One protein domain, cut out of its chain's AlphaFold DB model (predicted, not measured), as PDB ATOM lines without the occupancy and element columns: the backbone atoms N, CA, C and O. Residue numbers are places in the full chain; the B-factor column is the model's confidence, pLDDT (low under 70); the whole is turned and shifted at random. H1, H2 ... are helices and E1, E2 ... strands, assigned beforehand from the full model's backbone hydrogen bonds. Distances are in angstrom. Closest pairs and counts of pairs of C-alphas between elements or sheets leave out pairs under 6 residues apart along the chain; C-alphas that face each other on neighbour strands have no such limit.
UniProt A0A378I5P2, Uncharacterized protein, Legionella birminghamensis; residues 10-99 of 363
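Overview. This is residues 10 to 99 of the 363 residues of an uncharacterized protein of Legionella birminghamensis (UniProt A0A378I5P2). One long helix, H2, covers a face of a small sheet of three strands; H1 packs on that same face beside edge strand E1, about perpendicular to H2, and H3 sits at one end. These are two layers, H1 and H2 on one face of the sheet. The printed part has 90 residues, in the order H1 E1 H2 E2 E3 H3; the sheet, E1 E3 E2, is antiparallel, and the class is mixed. It is compact, radius of gyration of the C-alphas 12.4 A, spanning 36 by 23 by 23 A.

Along the chain. Find C-alpha 10 at (-34.068, 38.712, 9.570); from there H1 runs 18.1 A to residue 22. E1 is residues 30 to 33; H2, residues 46 to 63, is 25.7 A long. E2 is residues 72 to 76, E3 81 to 85, and H3, 87 to 97, ends at C-alpha 97 (-37.326, 34.640, -3.743).

Arrangement. E2 and E3 form a hairpin, with N 83 and O 74 at 2.8 A. On its other side E3 pairs with E1: N 32 and O 82 are 2.8 A apart. E1, H2 and E2 make a split strand-helix-strand unit, two strands running the same way with E3 between them, its crossover right-handed. H2 has a height over the sheet of 10.1 A. H1 touches residues 49 to 56 of H2, closest C-alphas Cys 13 and Leu 53, 5.4 A, about perpendicular at 79 degrees. With residues 18 to 22 H1 touches H3, closest C-alphas Ile 21 and Arg 94, 5.8 A. H3 only grazes the sheet, with residues 87 to 91. In H1, H2 and H3 every O i to N i+4 pair is within hydrogen-bond range.

Size, cuts and confidence. The farthest C-alphas, Asp 42 and Gly 65, are 37.1 A apart. The printed part has no cut; the link E1 to H2 is long, 12 residues. Residues 65 to 69 have pLDDT under 70.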
ATOM      1  N   GLN A  10     -34.122  39.613  10.727       87.19
ATOM      2  CA  GLN A  10     -34.068  38.712   9.570       87.19
ATOM      3  C   GLN A  10     -35.310  38.819   8.681       87.19
ATOM      4  O   GLN A  10     -35.175  38.840   7.460       87.19
ATOM      5  N   GLU A  11     -36.506  38.910   9.268       89.44
ATOM      6  CA  GLU A  11     -37.746  39.075   8.507       89.44
ATOM      7  C   GLU A  11     -37.785  40.442   7.812       89.44
ATOM      8  O   GLU A  11     -38.167  40.534   6.647       89.44
ATOM      9  N   ILE A  12     -37.283  41.491   8.472       91.00
ATOM     10  CA  ILE A  12     -37.121  42.814   7.858       91.00
ATOM     11  C   ILE A  12     -36.140  42.747   6.678       91.00
ATOM     12  O   ILE A  12     -36.461  43.212   5.586       91.00
ATOM     13  N   CYS A  13     -34.962  42.138   6.855       91.62
ATOM     14  CA  CYS A  13     -33.989  41.963   5.773       91.62
ATOM     15  C   CYS A  13     -34.574  41.186   4.589       91.62
ATOM     16  O   CYS A  13     -34.355  41.577   3.444       91.62
ATOM     17  N   ARG A  14     -35.340  40.121   4.861       90.62
ATOM     18  CA  ARG A  14     -36.033  39.342   3.834       90.62
ATOM     19  C   ARG A  14     -37.008  40.209   3.047       90.62
ATOM     20  O   ARG A  14     -36.931  40.224   1.826       90.62
ATOM     21  N   GLN A  15     -37.868  40.968   3.724       91.88
ATOM     22  CA  GLN A  15     -38.855  41.838   3.076       91.88
ATOM     23  C   GLN A  15     -38.198  42.917   2.206       91.88
ATOM     24  O   GLN A  15     -38.567  43.079   1.044       91.88
ATOM     25  N   LEU A  16     -37.187  43.612   2.734       93.81
ATOM     26  CA  LEU A  16     -36.458  44.643   1.990       93.81
ATOM     27  C   LEU A  16     -35.771  44.063   0.746       93.81
ATOM     28  O   LEU A  16     -35.843  44.649  -0.335       93.81
ATOM     29  N   LEU A  17     -35.147  42.888   0.884       93.00
ATOM     30  CA  LEU A  17     -34.499  42.201  -0.226       93.00
ATOM     31  C   LEU A  17     -35.517  41.738  -1.279       93.00
ATOM     32  O   LEU A  17     -35.316  41.999  -2.462       93.00
ATOM     33  N   THR A  18     -36.626  41.114  -0.872       91.56
ATOM     34  CA  THR A  18     -37.700  40.677  -1.780       91.56
ATOM     35  C   THR A  18     -38.321  41.855  -2.537       91.56
ATOM     36  O   THR A  18     -38.540  41.758  -3.747       91.56
ATOM     37  N   ASN A  19     -38.542  42.995  -1.875       91.50
ATOM     38  CA  ASN A  19     -39.069  44.205  -2.513       91.50
ATOM     39  C   ASN A  19     -38.092  44.786  -3.543       91.50
ATOM     40  O   ASN A  19     -38.492  45.151  -4.652       91.50
ATOM     41  N   ALA A  20     -36.802  44.845  -3.203       92.44
ATOM     42  CA  ALA A  20     -35.758  45.294  -4.119       92.44
ATOM     43  C   ALA A  20     -35.662  44.385  -5.355       92.44
ATOM     44  O   ALA A  20     -35.615  44.858  -6.488       92.44
ATOM     45  N   ILE A  21     -35.709  43.073  -5.134       90.25
ATOM     46  CA  ILE A  21     -35.633  42.047  -6.176       90.25
ATOM     47  C   ILE A  21     -36.863  42.037  -7.085       90.25
ATOM     48  O   ILE A  21     -36.737  41.799  -8.282       90.25
ATOM     49  N   SER A  22     -38.044  42.359  -6.561       88.44
ATOM     50  CA  SER A  22     -39.269  42.475  -7.366       88.44
ATOM     51  C   SER A  22     -39.179  43.568  -8.435       88.44
ATOM     52  O   SER A  22     -39.847  43.480  -9.462       88.44
ATOM     53  N   ASN A  23     -38.324  44.570  -8.217       86.25
ATOM     54  CA  ASN A  23     -38.073  45.671  -9.147       86.25
ATOM     55  C   ASN A  23     -36.727  45.541  -9.881       86.25
ATOM     56  O   ASN A  23     -36.330  46.447 -10.616       86.25
ATOM     57  N   TYR A  24     -36.013  44.433  -9.669       87.00
ATOM     58  CA  TYR A  24     -34.699  44.200 -10.247       87.00
ATOM     59  C   TYR A  24     -34.777  43.993 -11.762       87.00
ATOM     60  O   TYR A  24     -35.596  43.220 -12.263       87.00
ATOM     61  N   ARG A  25     -33.877  44.655 -12.493       84.06
ATOM     62  CA  ARG A  25     -33.677  44.461 -13.930       84.06
ATOM     63  C   ARG A  25     -32.420  43.632 -14.159       84.06
ATOM     64  O   ARG A  25     -31.352  43.973 -13.658       84.06
ATOM     65  N   LEU A  26     -32.559  42.551 -14.926       79.62
ATOM     66  CA  LEU A  26     -31.459  41.632 -15.223       79.62
ATOM     67  C   LEU A  26     -30.235  42.370 -15.781       79.62
ATOM     68  O   LEU A  26     -30.352  43.195 -16.685       79.62
ATOM     69  N   GLY A  27     -29.062  42.048 -15.234       73.56
ATOM     70  CA  GLY A  27     -27.779  42.628 -15.633       73.56
ATOM     71  C   GLY A  27     -27.418  43.943 -14.929       73.56
ATOM     72  O   GLY A  27     -26.258  44.349 -14.975       73.56
ATOM     73  N   GLU A  28     -28.355  44.590 -14.231       83.25
ATOM     74  CA  GLU A  28     -28.075  45.802 -13.451       83.25
ATOM     75  C   GLU A  28     -27.549  45.469 -12.038       83.25
ATOM     76  O   GLU A  28     -27.582  44.317 -11.595       83.25
ATOM     77  N   ASP A  29     -27.056  46.478 -11.310       86.94
ATOM     78  CA  ASP A  29     -26.750  46.327  -9.880       86.94
ATOM     79  C   ASP A  29     -28.060  46.275  -9.081       86.94
ATOM     80  O   ASP A  29     -28.973  47.072  -9.317       86.94
ATOM     81  N   LEU A  30     -28.143  45.404  -8.076       91.19
ATOM     82  CA  LEU A  30     -29.310  45.368  -7.197       91.19
ATOM     83  C   LEU A  30     -29.248  46.531  -6.202       91.19
ATOM     84  O   LEU A  30     -28.277  46.685  -5.456       91.19
ATOM     85  N   VAL A  31     -30.301  47.345  -6.173       93.50
ATOM     86  CA  VAL A  31     -30.440  48.487  -5.265       93.50
ATOM     87  C   VAL A  31     -31.484  48.153  -4.209       93.50
ATOM     88  O   VAL A  31     -32.653  47.978  -4.527       93.50
ATOM     89  N   ILE A  32     -31.056  48.083  -2.950       95.38
ATOM     90  CA  ILE A  32     -31.880  47.704  -1.803       95.38
ATOM     91  C   ILE A  32     -32.086  48.939  -0.916       95.38
ATOM     92  O   ILE A  32     -31.144  49.370  -0.235       95.38
ATOM     93  N   PRO A  33     -33.293  49.530  -0.899       94.25
ATOM     94  CA  PRO A  33     -33.684  50.465   0.146       94.25
ATOM     95  C   PRO A  33     -33.639  49.749   1.499       94.25
ATOM     96  O   PRO A  33     -34.188  48.662   1.649       94.25
ATOM     97  N   MET A  34     -32.951  50.327   2.481       93.94
ATOM     98  CA  MET A  34     -32.795  49.718   3.809       93.94
ATOM     99  C   MET A  34     -33.868  50.158   4.810       93.94
ATOM    100  O   MET A  34     -33.881  49.665   5.941       93.94
ATOM    101  N   LEU A  35     -34.740  51.077   4.391       91.38
ATOM    102  CA  LEU A  35     -35.877  51.557   5.162       91.38
ATOM    103  C   LEU A  35     -37.134  50.799   4.753       91.38
ATOM    104  O   LEU A  35     -37.383  50.609   3.561       91.38
ATOM    105  N   ARG A  36     -37.934  50.415   5.743       88.31
ATOM    106  CA  ARG A  36     -39.335  50.055   5.522       88.31
ATOM    107  C   ARG A  36     -40.172  51.317   5.291       88.31
ATOM    108  O   ARG A  36     -39.759  52.412   5.668       88.31
ATOM    109  N   ASP A  37     -41.366  51.155   4.728       84.12
ATOM    110  CA  ASP A  37     -42.281  52.273   4.446       84.12
ATOM    111  C   ASP A  37     -42.699  53.049   5.714       84.12
ATOM    112  O   ASP A  37     -43.074  54.217   5.635       84.12
ATOM    113  N   ASP A  38     -42.625  52.410   6.888       86.12
ATOM    114  CA  ASP A  38     -42.914  52.980   8.208       86.12
ATOM    115  C   ASP A  38     -41.674  53.536   8.940       86.12
ATOM    116  O   ASP A  38     -41.798  54.037  10.059       86.12
ATOM    117  N   GLU A  39     -40.477  53.450   8.347       88.06
ATOM    118  CA  GLU A  39     -39.212  53.862   8.966       88.06
ATOM    119  C   GLU A  39     -38.689  55.195   8.407       88.06
ATOM    120  O   GLU A  39     -38.831  55.518   7.228       88.06
ATOM    121  N   THR A  40     -38.007  55.965   9.258       87.50
ATOM    122  CA  THR A  40     -37.243  57.155   8.856       87.50
ATOM    123  C   THR A  40     -35.748  56.913   9.031       87.50
ATOM    124  O   THR A  40     -35.331  56.101   9.857       87.50
ATOM    125  N   ILE A  41     -34.925  57.633   8.261       85.56
ATOM    126  CA  ILE A  41     -33.461  57.465   8.266       85.56
ATOM    127  C   ILE A  41     -32.859  57.723   9.655       85.56
ATOM    128  O   ILE A  41     -31.975  56.988  10.084       85.56
ATOM    129  N   ASP A  42     -33.400  58.699  10.386       84.69
ATOM    130  CA  ASP A  42     -32.961  59.055  11.739       84.69
ATOM    131  C   ASP A  42     -33.389  58.014  12.789       84.69
ATOM    132  O   ASP A  42     -32.833  57.960  13.885       84.69
ATOM    133  N   GLY A  43     -34.384  57.183  12.458       82.88
ATOM    134  CA  GLY A  43     -34.928  56.143  13.327       82.88
ATOM    135  C   GLY A  43     -34.211  54.796  13.235       82.88
ATOM    136  O   GLY A  43     -34.555  53.888  13.993       82.88
ATOM    137  N   ILE A  44     -33.232  54.637  12.334       87.31
ATOM    138  CA  ILE A  44     -32.545  53.360  12.100       87.31
ATOM    139  C   ILE A  44     -31.016  53.492  12.129       87.31
ATOM    140  O   ILE A  44     -30.433  54.461  11.649       87.31
ATOM    141  N   ASP A  45     -30.329  52.459  12.626       90.12
ATOM    142  CA  ASP A  45     -28.886  52.315  12.415       90.12
ATOM    143  C   ASP A  45     -28.638  51.680  11.041       90.12
ATOM    144  O   ASP A  45     -28.625  50.456  10.868       90.12
ATOM    145  N   VAL A  46     -28.430  52.545  10.051       90.50
ATOM    146  CA  VAL A  46     -28.210  52.165   8.652       90.50
ATOM    147  C   VAL A  46     -27.004  51.231   8.482       90.50
ATOM    148  O   VAL A  46     -27.015  50.345   7.624       90.50
ATOM    149  N   ARG A  47     -25.952  51.381   9.299       90.38
ATOM    150  CA  ARG A  47     -24.765  50.512   9.216       90.38
ATOM    151  C   ARG A  47     -25.083  49.119   9.736       90.38
ATOM    152  O   ARG A  47     -24.698  48.135   9.105       90.38
ATOM    153  N   LYS A  48     -25.819  49.034  10.845       91.81
ATOM    154  CA  LYS A  48     -26.267  47.762  11.415       91.81
ATOM    155  C   LYS A  48     -27.221  47.021  10.472       91.81
ATOM    156  O   LYS A  48     -27.005  45.836  10.229       91.81
ATOM    157  N   ARG A  49     -28.197  47.718   9.875       93.06
ATOM    158  CA  ARG A  49     -29.130  47.153   8.878       93.06
ATOM    159  C   ARG A  49     -28.393  46.684   7.618       93.06
ATOM    160  O   ARG A  49     -28.650  45.588   7.130       93.06
ATOM    161  N   SER A  50     -27.414  47.459   7.140       93.94
ATOM    162  CA  SER A  50     -26.535  47.057   6.029       93.94
ATOM    163  C   SER A  50     -25.772  45.767   6.342       93.94
ATOM    164  O   SER A  50     -25.734  44.858   5.517       93.94
ATOM    165  N   PHE A  51     -25.203  45.645   7.545       93.75
ATOM    166  CA  PHE A  51     -24.514  44.424   7.965       93.75
ATOM    167  C   PHE A  51     -25.461  43.218   8.036       93.75
ATOM    168  O   PHE A  51     -25.117  42.143   7.546       93.75
ATOM    169  N   ALA A  52     -26.662  43.401   8.592       92.88
ATOM    170  CA  ALA A  52     -27.677  42.352   8.661       92.88
ATOM    171  C   ALA A  52     -28.117  41.878   7.263       92.88
ATOM    172  O   ALA A  52     -28.153  40.673   7.017       92.88
ATOM    173  N   LEU A  53     -28.351  42.805   6.325       93.44
ATOM    174  CA  LEU A  53     -28.683  42.490   4.931       93.44
ATOM    175  C   LEU A  53     -27.566  41.712   4.233       93.44
ATOM    176  O   LEU A  53     -27.834  40.688   3.609       93.44
ATOM    177  N   ARG A  54     -26.311  42.158   4.364       92.75
ATOM    178  CA  ARG A  54     -25.153  41.460   3.781       92.75
ATOM    179  C   ARG A  54     -25.032  40.042   4.329       92.75
ATOM    180  O   ARG A  54     -24.847  39.111   3.554       92.75
ATOM    181  N   LYS A  55     -25.189  39.873   5.645       91.44
ATOM    182  CA  LYS A  55     -25.168  38.556   6.288       91.44
ATOM    183  C   LYS A  55     -26.286  37.656   5.756       91.44
ATOM    184  O   LYS A  55     -26.021  36.512   5.412       91.44
ATOM    185  N   PHE A  56     -27.506  38.180   5.640       90.44
ATOM    186  CA  PHE A  56     -28.643  37.433   5.103       90.44
ATOM    187  C   PHE A  56     -28.416  36.987   3.649       90.44
ATOM    188  O   PHE A  56     -28.681  35.836   3.313       90.44
ATOM    189  N   ILE A  57     -27.860  37.863   2.803       89.50
ATOM    190  CA  ILE A  57     -27.492  37.524   1.420       89.50
ATOM    191  C   ILE A  57     -26.415  36.430   1.401       89.50
ATOM    192  O   ILE A  57     -26.582  35.432   0.703       89.50
ATOM    193  N   SER A  58     -25.352  36.561   2.202       86.88
ATOM    194  CA  SER A  58     -24.308  35.534   2.324       86.88
ATOM    195  C   SER A  58     -24.868  34.179   2.763       86.88
ATOM    196  O   SER A  58     -24.522  33.163   2.172       86.88
ATOM    197  N   GLU A  59     -25.794  34.151   3.725       85.94
ATOM    198  CA  GLU A  59     -26.458  32.917   4.166       85.94
ATOM    199  C   GLU A  59     -27.287  32.261   3.046       85.94
ATOM    200  O   GLU A  59     -27.429  31.037   3.022       85.94
ATOM    201  N   ILE A  60     -27.880  33.034   2.127       82.69
ATOM    202  CA  ILE A  60     -28.576  32.476   0.953       82.69
ATOM    203  C   ILE A  60     -27.557  31.904  -0.042       82.69
ATOM    204  O   ILE A  60     -27.714  30.770  -0.489       82.69
ATOM    205  N   ILE A  61     -26.490  32.650  -0.338       80.06
ATOM    206  CA  ILE A  61     -25.411  32.240  -1.253       80.06
ATOM    207  C   ILE A  61     -24.769  30.923  -0.790       80.06
ATOM    208  O   ILE A  61     -24.634  29.986  -1.579       80.06
ATOM    209  N   GLU A  62     -24.432  30.817   0.497       80.12
ATOM    210  CA  GLU A  62     -23.842  29.614   1.094       80.12
ATOM    211  C   GLU A  62     -24.790  28.415   1.037       80.12
ATOM    212  O   GLU A  62     -24.392  27.338   0.593       80.12
ATOM    213  N   ARG A  63     -26.065  28.598   1.413       77.62
ATOM    214  CA  ARG A  63     -27.079  27.528   1.347       77.62
ATOM    215  C   ARG A  63     -27.264  26.970  -0.061       77.62
ATOM    216  O   ARG A  63     -27.658  25.816  -0.208       77.62
ATOM    217  N   LYS A  64     -26.997  27.778  -1.084       70.56
ATOM    218  CA  LYS A  64     -27.112  27.387  -2.490       70.56
ATOM    219  C   LYS A  64     -25.808  26.852  -3.088       70.56
ATOM    220  O   LYS A  64     -25.799  26.468  -4.252       70.56
ATOM    221  N   GLY A  65     -24.730  26.782  -2.304       66.19
ATOM    222  CA  GLY A  65     -23.450  26.234  -2.753       66.19
ATOM    223  C   GLY A  65     -22.625  27.192  -3.614       66.19
ATOM    224  O   GLY A  65     -21.710  26.752  -4.302       66.19
ATOM    225  N   PHE A  66     -22.903  28.497  -3.564       67.12
ATOM    226  CA  PHE A  66     -22.157  29.525  -4.302       67.12
ATOM    227  C   PHE A  66     -20.932  30.044  -3.527       67.12
ATOM    228  O   PHE A  66     -20.541  31.208  -3.651       67.12
ATOM    229  N   SER A  67     -20.327  29.200  -2.687       63.47
ATOM    230  CA  SER A  67     -19.130  29.563  -1.928       63.47
ATOM    231  C   SER A  67     -17.997  29.929  -2.892       63.47
ATOM    232  O   SER A  67     -17.560  29.081  -3.668       63.47
ATOM    233  N   GLY A  68     -17.533  31.180  -2.846       60.25
ATOM    234  CA  GLY A  68     -16.449  31.685  -3.698       60.25
ATOM    235  C   GLY A  68     -16.827  32.840  -4.629       60.25
ATOM    236  O   GLY A  68     -15.927  33.425  -5.222       60.25
ATOM    237  N   ILE A  69     -18.110  33.209  -4.737       68.38
ATOM    238  CA  ILE A  69     -18.512  34.432  -5.452       68.38
ATOM    239  C   ILE A  69     -18.294  35.648  -4.542       68.38
ATOM    240  O   ILE A  69     -18.929  35.771  -3.491       68.38
ATOM    241  N   GLU A  70     -17.403  36.557  -4.940       70.31
ATOM    242  CA  GLU A  70     -17.198  37.820  -4.229       70.31
ATOM    243  C   GLU A  70     -18.310  38.818  -4.556       70.31
ATOM    244  O   GLU A  70     -18.426  39.312  -5.676       70.31
ATOM    245  N   VAL A  71     -19.107  39.166  -3.544       80.81
ATOM    246  CA  VAL A  71     -20.173  40.157  -3.689       80.81
ATOM    247  C   VAL A  71     -19.682  41.534  -3.258       80.81
ATOM    248  O   VAL A  71     -19.426  41.787  -2.077       80.81
ATOM    249  N   GLY A  72     -19.590  42.453  -4.218       84.44
ATOM    250  CA  GLY A  72     -19.296  43.857  -3.950       84.44
ATOM    251  C   GLY A  72     -20.512  44.592  -3.380       84.44
ATOM    252  O   GLY A  72     -21.597  44.539  -3.957       84.44
ATOM    253  N   TYR A  73     -20.328  45.333  -2.282       90.44
ATOM    254  CA  TYR A  73     -21.387  46.140  -1.666       90.44
ATOM    255  C   TYR A  73     -20.972  47.597  -1.475       90.44
ATOM    256  O   TYR A  73     -19.956  47.882  -0.838       90.44
ATOM    257  N   THR A  74     -21.842  48.519  -1.879       92.50
ATOM    258  CA  THR A  74     -21.716  49.953  -1.588       92.50
ATOM    259  C   THR A  74     -22.894  50.402  -0.733       92.50
ATOM    260  O   THR A  74     -24.048  50.195  -1.096       92.50
ATOM    261  N   THR A  75     -22.631  51.032   0.414       93.44
ATOM    262  CA  THR A  75     -23.686  51.541   1.305       93.44
ATOM    263  C   THR A  75     -23.678  53.061   1.329       93.44
ATOM    264  O   THR A  75     -22.695  53.666   1.752       93.44
ATOM    265  N   ASN A  76     -24.790  53.673   0.931       93.44
ATOM    266  CA  ASN A  76     -25.041  55.090   1.139       93.44
ATOM    267  C   ASN A  76     -25.823  55.271   2.444       93.44
ATOM    268  O   ASN A  76     -27.020  54.993   2.513       93.44
ATOM    269  N   VAL A  77     -25.123  55.728   3.483       89.00
ATOM    270  CA  VAL A  77     -25.706  55.942   4.815       89.00
ATOM    271  C   VAL A  77     -26.655  57.138   4.876       89.00
ATOM    272  O   VAL A  77     -27.507  57.170   5.750       89.00
ATOM    273  N   VAL A  78     -26.527  58.093   3.949       88.50
ATOM    274  CA  VAL A  78     -27.364  59.303   3.899       88.50
ATOM    275  C   VAL A  78     -28.731  58.979   3.312       88.50
ATOM    276  O   VAL A  78     -29.749  59.430   3.817       88.50
ATOM    277  N   THR A  79     -28.762  58.176   2.248       88.75
ATOM    278  CA  THR A  79     -30.013  57.805   1.571       88.75
ATOM    279  C   THR A  79     -30.586  56.478   2.060       88.75
ATOM    280  O   THR A  79     -31.650  56.079   1.603       88.75
ATOM    281  N   GLY A  80     -29.869  55.748   2.922       90.88
ATOM    282  CA  GLY A  80     -30.283  54.428   3.393       90.88
ATOM    283  C   GLY A  80     -30.331  53.382   2.280       90.88
ATOM    284  O   GLY A  80     -31.210  52.529   2.281       90.88
ATOM    285  N   ILE A  81     -29.405  53.441   1.319       94.06
ATOM    286  CA  ILE A  81     -29.377  52.530   0.164       94.06
ATOM    287  C   ILE A  81     -28.174  51.592   0.255       94.06
ATOM    288  O   ILE A  81     -27.038  52.038   0.435       94.06
ATOM    289  N   LEU A  82     -28.414  50.293   0.084       95.06
ATOM    290  CA  LEU A  82     -27.388  49.282  -0.150       95.06
ATOM    291  C   LEU A  82     -27.411  48.895  -1.631       95.06
ATOM    292  O   LEU A  82     -28.422  48.423  -2.135       95.06
ATOM    293  N   ARG A  83     -26.297  49.089  -2.334       93.19
ATOM    294  CA  ARG A  83     -26.105  48.629  -3.711       93.19
ATOM    295  C   ARG A  83     -25.226  47.384  -3.713       93.19
ATOM    296  O   ARG A  83     -24.182  47.381  -3.061       93.19
ATOM    297  N   MET A  84     -25.647  46.363  -4.447       90.62
ATOM    298  CA  MET A  84     -24.922  45.114  -4.645       90.62
ATOM    299  C   MET A  84     -24.457  45.015  -6.102       90.62
ATOM    300  O   MET A  84     -25.273  44.926  -7.019       90.62
ATOM    301  N   ASN A  85     -23.142  45.017  -6.301       84.56
ATOM    302  CA  ASN A  85     -22.490  44.989  -7.611       84.56
ATOM    303  C   ASN A  85     -22.200  43.539  -8.027       84.56
ATOM    304  O   ASN A  85     -21.045  43.160  -8.192       84.56
ATOM    305  N   ALA A  86     -23.246  42.719  -8.111       79.62
ATOM    306  CA  ALA A  86     -23.154  41.305  -8.476       79.62
ATOM    307  C   ALA A  86     -24.451  40.890  -9.198       79.62
ATOM    308  O   ALA A  86     -25.367  40.357  -8.564       79.62
ATOM    309  N   PRO A  87     -24.600  41.214 -10.497       79.88
ATOM    310  CA  PRO A  87     -25.854  41.009 -11.223       79.88
ATOM    311  C   PRO A  87     -26.229  39.526 -11.343       79.88
ATOM    312  O   PRO A  87     -27.413  39.197 -11.339       79.88
ATOM    313  N   VAL A  88     -25.249  38.615 -11.371       78.25
ATOM    314  CA  VAL A  88     -25.524  37.172 -11.371       78.25
ATOM    315  C   VAL A  88     -26.106  36.733 -10.029       78.25
ATOM    316  O   VAL A  88     -27.127  36.052  -9.989       78.25
ATOM    317  N   VAL A  89     -25.522  37.184  -8.917       82.94
ATOM    318  CA  VAL A  89     -26.051  36.911  -7.571       82.94
ATOM    319  C   VAL A  89     -27.442  37.515  -7.397       82.94
ATOM    320  O   VAL A  89     -28.318  36.872  -6.827       82.94
ATOM    321  N   ALA A  90     -27.683  38.717  -7.924       86.44
ATOM    322  CA  ALA A  90     -29.006  39.335  -7.911       86.44
ATOM    323  C   ALA A  90     -30.045  38.489  -8.661       86.44
ATOM    324  O   ALA A  90     -31.151  38.295  -8.155       86.44
ATOM    325  N   ALA A  91     -29.686  37.942  -9.824       83.19
ATOM    326  CA  ALA A  91     -30.557  37.050 -10.578       83.19
ATOM    327  C   ALA A  91     -30.813  35.722  -9.839       83.19
ATOM    328  O   ALA A  91     -31.957  35.294  -9.743       83.19
ATOM    329  N   LEU A  92     -29.794  35.131  -9.208       81.44
ATOM    330  CA  LEU A  92     -29.954  33.917  -8.395       81.44
ATOM    331  C   LEU A  92     -30.850  34.138  -7.165       81.44
ATOM    332  O   LEU A  92     -31.675  33.288  -6.834       81.44
ATOM    333  N   LEU A  93     -30.720  35.288  -6.494       86.00
ATOM    334  CA  LEU A  93     -31.608  35.669  -5.391       86.00
ATOM    335  C   LEU A  93     -33.044  35.892  -5.881       86.00
ATOM    336  O   LEU A  93     -33.993  35.554  -5.175       86.00
ATOM    337  N   ARG A  94     -33.214  36.448  -7.087       87.00
ATOM    338  CA  ARG A  94     -34.521  36.615  -7.730       87.00
ATOM    339  C   ARG A  94     -35.192  35.273  -7.996       87.00
ATOM    340  O   ARG A  94     -36.376  35.142  -7.699       87.00
ATOM    341  N   ASP A  95     -34.449  34.290  -8.486       83.62
ATOM    342  CA  ASP A  95     -34.981  32.948  -8.729       83.62
ATOM    343  C   ASP A  95     -35.424  32.261  -7.437       83.62
ATOM    344  O   ASP A  95     -36.466  31.612  -7.415       83.62
ATOM    345  N   ASP A  96     -34.673  32.451  -6.349       80.75
ATOM    346  CA  ASP A  96     -34.998  31.877  -5.040       80.75
ATOM    347  C   ASP A  96     -36.198  32.549  -4.359       80.75
ATOM    348  O   ASP A  96     -36.986  31.885  -3.692       80.75
ATOM    349  N   LEU A  97     -36.334  33.870  -4.496       83.38
ATOM    350  CA  LEU A  97     -37.326  34.640  -3.743       83.38
ATOM    351  C   LEU A  97     -38.647  34.857  -4.484       83.38
ATOM    352  O   LEU A  97     -39.639  35.167  -3.825       83.38
ATOM    353  N   LEU A  98     -38.667  34.739  -5.817       82.06
ATOM    354  CA  LEU A  98     -39.838  35.042  -6.653       82.06
ATOM    355  C   LEU A  98     -40.337  33.856  -7.497       82.06
ATOM    356  O   LEU A  98     -41.104  34.084  -8.435       82.06
ATOM    357  N   ASP A  99     -39.892  32.629  -7.214       73.44
ATOM    358  CA  ASP A  99     -40.249  31.417  -7.972       73.44
ATOM    359  C   ASP A  99     -40.068  31.587  -9.501       73.44
ATOM    360  O   ASP A  99     -40.907  31.184 -10.311       73.44
TER     361      ASP A  99